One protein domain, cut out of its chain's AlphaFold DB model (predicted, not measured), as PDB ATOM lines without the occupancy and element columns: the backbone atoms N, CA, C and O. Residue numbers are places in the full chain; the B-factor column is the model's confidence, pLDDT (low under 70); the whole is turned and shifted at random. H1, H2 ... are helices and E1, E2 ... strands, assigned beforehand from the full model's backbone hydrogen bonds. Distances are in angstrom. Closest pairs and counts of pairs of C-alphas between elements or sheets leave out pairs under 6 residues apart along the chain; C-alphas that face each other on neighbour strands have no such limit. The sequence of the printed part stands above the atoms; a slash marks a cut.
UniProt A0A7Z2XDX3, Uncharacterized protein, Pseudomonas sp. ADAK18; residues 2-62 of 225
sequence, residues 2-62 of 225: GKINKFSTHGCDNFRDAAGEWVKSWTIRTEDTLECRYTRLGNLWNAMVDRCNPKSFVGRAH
ATOM      1  N   GLY A   2     -63.255   7.030  35.161       52.34
ATOM      2  CA  GLY A   2     -63.566   8.230  34.374       52.34
ATOM      3  C   GLY A   2     -62.716   8.331  33.106       52.34
ATOM      4  O   GLY A   2     -61.594   7.824  33.063       52.34
ATOM      5  N   LYS A   3     -63.261   8.950  32.053       56.75
ATOM      6  CA  LYS A   3     -62.520   9.238  30.818       56.75
ATOM      7  C   LYS A   3     -61.429  10.265  31.124       56.75
ATOM      8  O   LYS A   3     -61.740  11.405  31.440       56.75
ATOM      9  N   ILE A   4     -60.170   9.859  31.002       55.72
ATOM     10  CA  ILE A   4     -59.027  10.769  31.094       55.72
ATOM     11  C   ILE A   4     -58.982  11.611  29.816       55.72
ATOM     12  O   ILE A   4     -58.820  11.066  28.721       55.72
ATOM     13  N   ASN A   5     -59.089  12.932  29.946       55.88
ATOM     14  CA  ASN A   5     -58.933  13.837  28.808       55.88
ATOM     15  C   ASN A   5     -57.441  14.085  28.526       55.88
ATOM     16  O   ASN A   5     -56.660  14.303  29.456       55.88
ATOM     17  N   LYS A   6     -57.047  14.043  27.244       50.66
ATOM     18  CA  LYS A   6     -55.675  14.319  26.792       50.66
ATOM     19  C   LYS A   6     -55.604  15.652  26.058       50.66
ATOM     20  O   LYS A   6     -56.313  15.835  25.072       50.66
ATOM     21  N   PHE A   7     -54.710  16.536  26.492       54.97
ATOM     22  CA  PHE A   7     -54.489  17.844  25.868       54.97
ATOM     23  C   PHE A   7     -53.006  18.073  25.571       54.97
ATOM     24  O   PHE A   7     -52.143  17.530  26.258       54.97
ATOM     25  N   SER A   8     -52.724  18.869  24.538       57.19
ATOM     26  CA  SER A   8     -51.372  19.277  24.150       57.19
ATOM     27  C   SER A   8     -51.155  20.739  24.523       57.19
ATOM     28  O   SER A   8     -51.874  21.600  24.014       57.19
ATOM     29  N   THR A   9     -50.174  21.037  25.376       59.94
ATOM     30  CA  THR A   9     -49.835  22.416  25.773       59.94
ATOM     31  C   THR A   9     -48.366  22.745  25.487       59.94
ATOM     32  O   THR A   9     -47.504  21.866  25.413       59.94
ATOM     33  N   HIS A  10     -48.079  24.028  25.251       58.84
ATOM     34  CA  HIS A  10     -46.740  24.497  24.891       58.84
ATOM     35  C   HIS A  10     -45.876  24.613  26.153       58.84
ATOM     36  O   HIS A  10     -46.159  25.438  27.019       58.84
ATOM     37  N   GLY A  11     -44.830  23.792  26.252       57.75
ATOM     38  CA  GLY A  11     -43.769  23.948  27.242       57.75
ATOM     39  C   GLY A  11     -42.707  24.924  26.738       57.75
ATOM     40  O   GLY A  11     -42.356  24.920  25.557       57.75
ATOM     41  N   CYS A  12     -42.228  25.801  27.617       68.12
ATOM     42  CA  CYS A  12     -41.268  26.850  27.273       68.12
ATOM     43  C   CYS A  12     -39.804  26.396  27.338       68.12
ATOM     44  O   CYS A  12     -39.005  26.903  26.551       68.12
ATOM     45  N   ASP A  13     -39.471  25.419  28.184       77.94
ATOM     46  CA  ASP A  13     -38.073  25.138  28.522       77.94
ATOM     47  C   ASP A  13     -37.553  23.876  27.828       77.94
ATOM     48  O   ASP A  13     -38.245  22.860  27.730       77.94
ATOM     49  N   ASN A  14     -36.322  23.953  27.323       90.62
ATOM     50  CA  ASN A  14     -35.572  22.802  26.830       90.62
ATOM     51  C   ASN A  14     -34.752  22.232  27.985       90.62
ATOM     52  O   ASN A  14     -34.102  22.986  28.702       90.62
ATOM     53  N   PHE A  15     -34.750  20.915  28.151       92.88
ATOM     54  CA  PHE A  15     -33.976  20.260  29.197       92.88
ATOM     55  C   PHE A  15     -33.585  18.849  28.773       92.88
ATOM     56  O   PHE A  15     -34.155  18.282  27.832       92.88
ATOM     57  N   ARG A  16     -32.593  18.309  29.479       95.00
ATOM     58  CA  ARG A  16     -32.141  16.927  29.356       95.00
ATOM     59  C   ARG A  16     -32.697  16.098  30.514       95.00
ATOM     60  O   ARG A  16     -32.944  16.641  31.592       95.00
ATOM     61  N   ASP A  17     -32.943  14.816  30.282       94.94
ATOM     62  CA  ASP A  17     -33.356  13.883  31.329       94.94
ATOM     63  C   ASP A  17     -32.160  13.388  32.168       94.94
ATOM     64  O   ASP A  17     -31.031  13.857  32.022       94.94
ATOM     65  N   ALA A  18     -32.406  12.436  33.073       95.62
ATOM     66  CA  ALA A  18     -31.373  11.872  33.943       95.62
ATOM     67  C   ALA A  18     -30.279  11.092  33.189       95.62
ATOM     68  O   ALA A  18     -29.202  10.884  33.742       95.62
ATOM     69  N   ALA A  19     -30.543  10.665  31.951       96.38
ATOM     70  CA  ALA A  19     -29.556  10.034  31.083       96.38
ATOM     71  C   ALA A  19     -28.754  11.063  30.264       96.38
ATOM     72  O   ALA A  19     -27.817  10.686  29.567       96.38
ATOM     73  N   GLY A  20     -29.086  12.356  30.365       96.19
ATOM     74  CA  GLY A  20     -28.457  13.418  29.584       96.19
ATOM     75  C   GLY A  20     -29.065  13.601  28.191       96.19
ATOM     76  O   GLY A  20     -28.541  14.389  27.402       96.19
ATOM     77  N   GLU A  21     -30.181  12.939  27.890       97.56
ATOM     78  CA  GLU A  21     -30.841  12.998  26.586       97.56
ATOM     79  C   GLU A  21     -31.814  14.174  26.526       97.56
ATOM     80  O   GLU A  21     -32.545  14.441  27.481       97.56
ATOM     81  N   TRP A  22     -31.876  14.885  25.397       97.25
ATOM     82  CA  TRP A  22     -32.862  15.948  25.219       97.25
ATOM     83  C   TRP A  22     -34.280  15.404  25.327       97.25
ATOM     84  O   TRP A  22     -34.646  14.409  24.693       97.25
ATOM     85  N   VAL A  23     -35.125  16.123  26.061       94.94
ATOM     86  CA  VAL A  23     -36.535  15.771  26.196       94.94
ATOM     87  C   VAL A  23     -37.339  16.428  25.080       94.94
ATOM     88  O   VAL A  23     -37.395  17.652  24.948       94.94
ATOM     89  N   LYS A  24     -38.013  15.611  24.264       94.00
ATOM     90  CA  LYS A  24     -38.934  16.090  23.218       94.00
ATOM     91  C   LYS A  24     -40.279  16.532  23.801       94.00
ATOM     92  O   LYS A  24     -40.846  17.554  23.418       94.00
ATOM     93  N   SER A  25     -40.810  15.719  24.707       92.94
ATOM     94  CA  SER A  25     -42.125  15.889  25.315       92.94
ATOM     95  C   SER A  25     -42.202  15.140  26.636       92.94
ATOM     96  O   SER A  25     -41.538  14.121  26.796       92.94
ATOM     97  N   TRP A  26     -43.069  15.584  27.536       90.25
ATOM     98  CA  TRP A  26     -43.357  14.906  28.795       90.25
ATOM     99  C   TRP A  26     -44.854  14.943  29.079       90.25
ATOM    100  O   TRP A  26     -45.578  15.785  28.551       90.25
ATOM    101  N   THR A  27     -45.337  14.009  29.892       88.50
ATOM    102  CA  THR A  27     -46.748  13.973  30.289       88.50
ATOM    103  C   THR A  27     -46.880  14.385  31.744       88.50
ATOM    104  O   THR A  27     -46.209  13.826  32.608       88.50
ATOM    105  N   ILE A  28     -47.764  15.340  32.012       86.25
ATOM    106  CA  ILE A  28     -48.168  15.724  33.361       86.25
ATOM    107  C   ILE A  28     -49.519  15.082  33.644       86.25
ATOM    108  O   ILE A  28     -50.447  15.176  32.840       86.25
ATOM    109  N   ARG A  29     -49.627  14.422  34.794       84.38
ATOM    110  CA  ARG A  29     -50.894  13.904  35.298       84.38
ATOM    111  C   ARG A  29     -51.484  14.899  36.289       84.38
ATOM    112  O   ARG A  29     -50.820  15.249  37.258       84.38
ATOM    113  N   THR A  30     -52.718  15.319  36.043       80.19
ATOM    114  CA  THR A  30     -53.563  16.012  37.026       80.19
ATOM    115  C   THR A  30     -54.623  15.035  37.553       80.19
ATOM    116  O   THR A  30     -54.620  13.863  37.161       80.19
ATOM    117  N   GLU A  31     -55.509  15.478  38.451       80.69
ATOM    118  CA  GLU A  31     -56.564  14.626  39.029       80.69
ATOM    119  C   GLU A  31     -57.435  13.958  37.946       80.69
ATOM    120  O   GLU A  31     -57.660  12.748  38.015       80.69
ATOM    121  N   ASP A  32     -57.789  14.694  36.883       83.50
ATOM    122  CA  ASP A  32     -58.706  14.228  35.827       83.50
ATOM    123  C   ASP A  32     -58.112  14.221  34.402       83.50
ATOM    124  O   ASP A  32     -58.760  13.764  33.450       83.50
ATOM    125  N   THR A  33     -56.883  14.718  34.201       79.38
ATOM    126  CA  THR A  33     -56.293  14.871  32.855       79.38
ATOM    127  C   THR A  33     -54.867  14.337  32.738       79.38
ATOM    128  O   THR A  33     -54.092  14.288  33.695       79.38
ATOM    129  N   LEU A  34     -54.510  13.933  31.514       83.19
ATOM    130  CA  LEU A  34     -53.124  13.720  31.099       83.19
ATOM    131  C   LEU A  34     -52.758  14.792  30.075       83.19
ATOM    132  O   LEU A  34     -53.239  14.781  28.942       83.19
ATOM    133  N   GLU A  35     -51.887  15.712  30.457       83.81
ATOM    134  CA  GLU A  35     -51.398  16.768  29.576       83.81
ATOM    135  C   GLU A  35     -50.063  16.357  28.967       83.81
ATOM    136  O   GLU A  35     -49.073  16.212  29.681       83.81
ATOM    137  N   CYS A  36     -50.012  16.200  27.647       86.00
ATOM    138  CA  CYS A  36     -48.743  16.086  26.940       86.00
ATOM    139  C   CYS A  36     -48.195  17.495  26.692       86.00
ATOM    140  O   CYS A  36     -48.860  18.335  26.084       86.00
ATOM    141  N   ARG A  37     -46.979  17.759  27.159       87.88
ATOM    142  CA  ARG A  37     -46.258  19.009  26.927       87.88
ATOM    143  C   ARG A  37     -45.057  18.752  26.045       87.88
ATOM    144  O   ARG A  37     -44.440  17.693  26.119       87.88
ATOM    145  N   TYR A  38     -44.718  19.737  25.232       91.00
ATOM    146  CA  TYR A  38     -43.575  19.677  24.326       91.00
ATOM    147  C   TYR A  38     -42.573  20.759  24.685       91.00
ATOM    148  O   TYR A  38     -42.975  21.891  24.960       91.00
ATOM    149  N   THR A  39     -41.285  20.421  24.643       93.06
ATOM    150  CA  THR A  39     -40.217  21.425  24.724       93.06
ATOM    151  C   THR A  39     -40.215  22.265  23.450       93.06
ATOM    152  O   THR A  39     -40.835  21.908  22.437       93.06
ATOM    153  N   ARG A  40     -39.493  23.388  23.447       91.00
ATOM    154  CA  ARG A  40     -39.308  24.168  22.220       91.00
ATOM    155  C   ARG A  40     -38.642  23.325  21.126       91.00
ATOM    156  O   ARG A  40     -39.117  23.336  19.991       91.00
ATOM    157  N   LEU A  41     -37.589  22.582  21.470       94.94
ATOM    158  CA  LEU A  41     -36.925  21.637  20.570       94.94
ATOM    159  C   LEU A  41     -37.909  20.612  20.009       94.94
ATOM    160  O   LEU A  41     -37.958  20.407  18.797       94.94
ATOM    161  N   GLY A  42     -38.740  20.018  20.867       95.00
ATOM    162  CA  GLY A  42     -39.736  19.047  20.434       95.00
ATOM    163  C   GLY A  42     -40.783  19.632  19.492       95.00
ATOM    164  O   GLY A  42     -41.141  18.991  18.507       95.00
ATOM    165  N   ASN A  43     -41.223  20.869  19.729       92.25
ATOM    166  CA  ASN A  43     -42.130  21.572  18.823       92.25
ATOM    167  C   ASN A  43     -41.485  21.861  17.461       92.25
ATOM    168  O   ASN A  43     -42.124  21.648  16.430       92.25
ATOM    169  N   LEU A  44     -40.228  22.314  17.436       94.25
ATOM    170  CA  LEU A  44     -39.494  22.550  16.189       94.25
ATOM    171  C   LEU A  44     -39.319  21.254  15.392       94.25
ATOM    172  O   LEU A  44     -39.616  21.227  14.198       94.25
ATOM    173  N   TRP A  45     -38.911  20.179  16.067       96.31
ATOM    174  CA  TRP A  45     -38.759  18.858  15.469       96.31
ATOM    175  C   TRP A  45     -40.078  18.332  14.906       96.31
ATOM    176  O   TRP A  45     -40.135  17.939  13.745       96.31
ATOM    177  N   ASN A  46     -41.159  18.360  15.689       93.69
ATOM    178  CA  ASN A  46     -42.462  17.880  15.230       93.69
ATOM    179  C   ASN A  46     -42.968  18.701  14.037       93.69
ATOM    180  O   ASN A  46     -43.411  18.122  13.053       93.69
ATOM    181  N   ALA A  47     -42.830  20.032  14.071       92.25
ATOM    182  CA  ALA A  47     -43.208  20.886  12.947       92.25
ATOM    183  C   ALA A  47     -42.390  20.583  11.678       92.25
ATOM    184  O   ALA A  47     -42.925  20.633  10.570       92.25
ATOM    185  N   MET A  48     -41.101  20.269  11.824       95.12
ATOM    186  CA  MET A  48     -40.243  19.835  10.722       95.12
ATOM    187  C   MET A  48     -40.679  18.468  10.176       95.12
ATOM    188  O   MET A  48     -40.912  18.336   8.976       95.12
ATOM    189  N   VAL A  49     -40.845  17.468  11.045       94.62
ATOM    190  CA  VAL A  49     -41.258  16.105  10.674       94.62
ATOM    191  C   VAL A  49     -42.639  16.094  10.024       94.62
ATOM    192  O   VAL A  49     -42.834  15.405   9.024       94.62
ATOM    193  N   ASP A  50     -43.580  16.898  10.518       92.69
ATOM    194  CA  ASP A  50     -44.906  17.034   9.918       92.69
ATOM    195  C   ASP A  50     -44.820  17.559   8.484       92.69
ATOM    196  O   ASP A  50     -45.503  17.035   7.604       92.69
ATOM    197  N   ARG A  51     -43.954  18.543   8.210       92.06
ATOM    198  CA  ARG A  51     -43.715  19.023   6.838       92.06
ATOM    199  C   ARG A  51     -43.030  17.972   5.966       92.06
ATOM    200  O   ARG A  51     -43.304  17.931   4.780       92.06
ATOM    201  N   CYS A  52     -42.186  17.108   6.523       93.38
ATOM    202  CA  CYS A  52     -41.534  16.034   5.761       93.38
ATOM    203  C   CYS A  52     -42.445  14.821   5.515       93.38
ATOM    204  O   CYS A  52     -42.103  13.916   4.758       93.38
ATOM    205  N   ASN A  53     -43.598  14.755   6.186       91.94
ATOM    206  CA  ASN A  53     -44.523  13.641   6.070       91.94
ATOM    207  C   ASN A  53     -45.674  14.002   5.114       91.94
ATOM    208  O   ASN A  53     -46.604  14.703   5.525       91.94
ATOM    209  N   PRO A  54     -45.712  13.462   3.879       86.81
ATOM    210  CA  PRO A  54     -46.784  13.756   2.924       86.81
ATOM    211  C   PRO A  54     -48.160  13.268   3.406       86.81
ATOM    212  O   PRO A  54     -49.196  13.721   2.921       86.81
ATOM    213  N   LYS A  55     -48.194  12.359   4.390       89.06
ATOM    214  CA  LYS A  55     -49.419  11.871   5.032       89.06
ATOM    215  C   LYS A  55     -49.816  12.684   6.265       89.06
ATOM    216  O   LYS A  55     -50.834  12.353   6.869       89.06
ATOM    217  N   SER A  56     -49.072  13.707   6.681       89.19
ATOM    218  CA  SER A  56     -49.509  14.587   7.772       89.19
ATOM    219  C   SER A  56     -50.612  15.539   7.291       89.19
ATOM    220  O   SER A  56     -50.846  15.698   6.091       89.19
ATOM    221  N   PHE A  57     -51.314  16.196   8.218       87.12
ATOM    222  CA  PHE A  57     -52.281  17.238   7.852       87.12
ATOM    223  C   PHE A  57     -51.611  18.366   7.050       87.12
ATOM    224  O   PHE A  57     -52.126  18.777   6.012       87.12
ATOM    225  N   VAL A  58     -50.433  18.807   7.499       86.00
ATOM    226  CA  VAL A  58     -49.659  19.883   6.868       86.00
ATOM    227  C   VAL A  58     -49.134  19.457   5.493       86.00
ATOM    228  O   VAL A  58     -49.264  20.215   4.535       86.00
ATOM    229  N   GLY A  59     -48.600  18.239   5.377       84.12
ATOM    230  CA  GLY A  59     -48.084  17.687   4.123       84.12
ATOM    231  C   GLY A  59     -49.172  17.536   3.059       84.12
ATOM    232  O   GLY A  59     -48.956  17.890   1.903       84.12
ATOM    233  N   ARG A  60     -50.384  17.120   3.455       84.25
ATOM    234  CA  ARG A  60     -51.541  17.071   2.545       84.25
ATOM    235  C   ARG A  60     -52.051  18.453   2.140       84.25
ATOM    236  O   ARG A  60     -52.538  18.616   1.026       84.25
ATOM    237  N   ALA A  61     -51.984  19.433   3.040       84.38
ATOM    238  CA  ALA A  61     -52.514  20.773   2.796       84.38
ATOM    239  C   ALA A  61     -51.619  21.621   1.874       84.38
ATOM    240  O   ALA A  61     -52.113  22.531   1.204       84.38
ATOM    241  N   HIS A  62     -50.314  21.342   1.822       80.25
ATOM    242  CA  HIS A  62     -49.342  22.180   1.122       80.25
ATOM    243  C   HIS A  62     -48.464  21.372   0.161       80.25
ATOM    244  O   HIS A  62     -47.493  20.738   0.560       80.25
TER     245      HIS A  62
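This is residues 2 to 62 of the 225 residues of an uncharacterized protein of Pseudomonas sp. ADAK18 (UniProt A0A7Z2XDX3). A small sheet of three strands and a helix make an open V: the sheet E1, E3 and E2 is one arm, and H1 runs off from the end of the sheet where E3 ends, as the other arm. The short helix H2 is at the far end of H1, and a long loop, residues 11 to 24, joins E1 to E2 at the corner of the V. The printed part has 61 residues with three named strands and two named helices, in the order E1 E2 E3 H1 H2. The sheet is mixed, in the order E1, E3, E2, and the class is mixed, helices and strands. The whole is loose, with a radius of gyration of the C-alphas of 14.0 A, and flat, spanning 39 by 35 by 18 A.

The inner strand is E3, residues 33 to 38. The edge strand E1, residues 5 to 10, is parallel to it at 26 degrees between directions; N 36 and O 7 are 2.9 A apart and N 9 and O 36 are 3.1 A apart, within hydrogen-bond range. The other edge strand, E2, residues 25 to 29, is antiparallel to E3 at 160 degrees and forms a hairpin with it; N 28 and O 35 are 2.8 A apart, within hydrogen-bond range. H1, residues 40 to 52, is on the sheet but only grazes it, with its residues 40 to 46. The closest C-alphas of E2 and H1 are those of Ser 25 and Gly 42, 6.3 A apart. H2, residues 57 to 61, and H1 touch only at the corner by their link, H1 with residues 50 to 52 alone; their closest C-alphas, those of Arg 51 and Gly 59, are 5.3 A apart. H2 is not on the sheet and is apart from E1, E2 and E3. In H1 and H2 every O i to N i+4 pair is within hydrogen-bond range.

E1 begins at C-alpha 5, (-58.933, 13.837, 28.808), and is 16.7 A long from first to last C-alpha. E3 is 16.0 A long and E2 13.4 A. H1 begins at C-alpha 40, (-39.308, 24.168, 22.220), and is 18.5 A long. H2 is 6.2 A long and ends at C-alpha 61, (-52.514, 20.773, 2.796).

The two C-alphas farthest apart, those of Glu 31 and His 62, are 39.3 A apart. The printed part, residues 2 to 62, has no cut. The link from E1 to E2 is long, with 14 residues; the links E2 to E3, E3 to H1 and H1 to H2 are tight. The mean pLDDT of the printed part is 84.0, and the model's confidence is low, under 70, at residues 2 to 12.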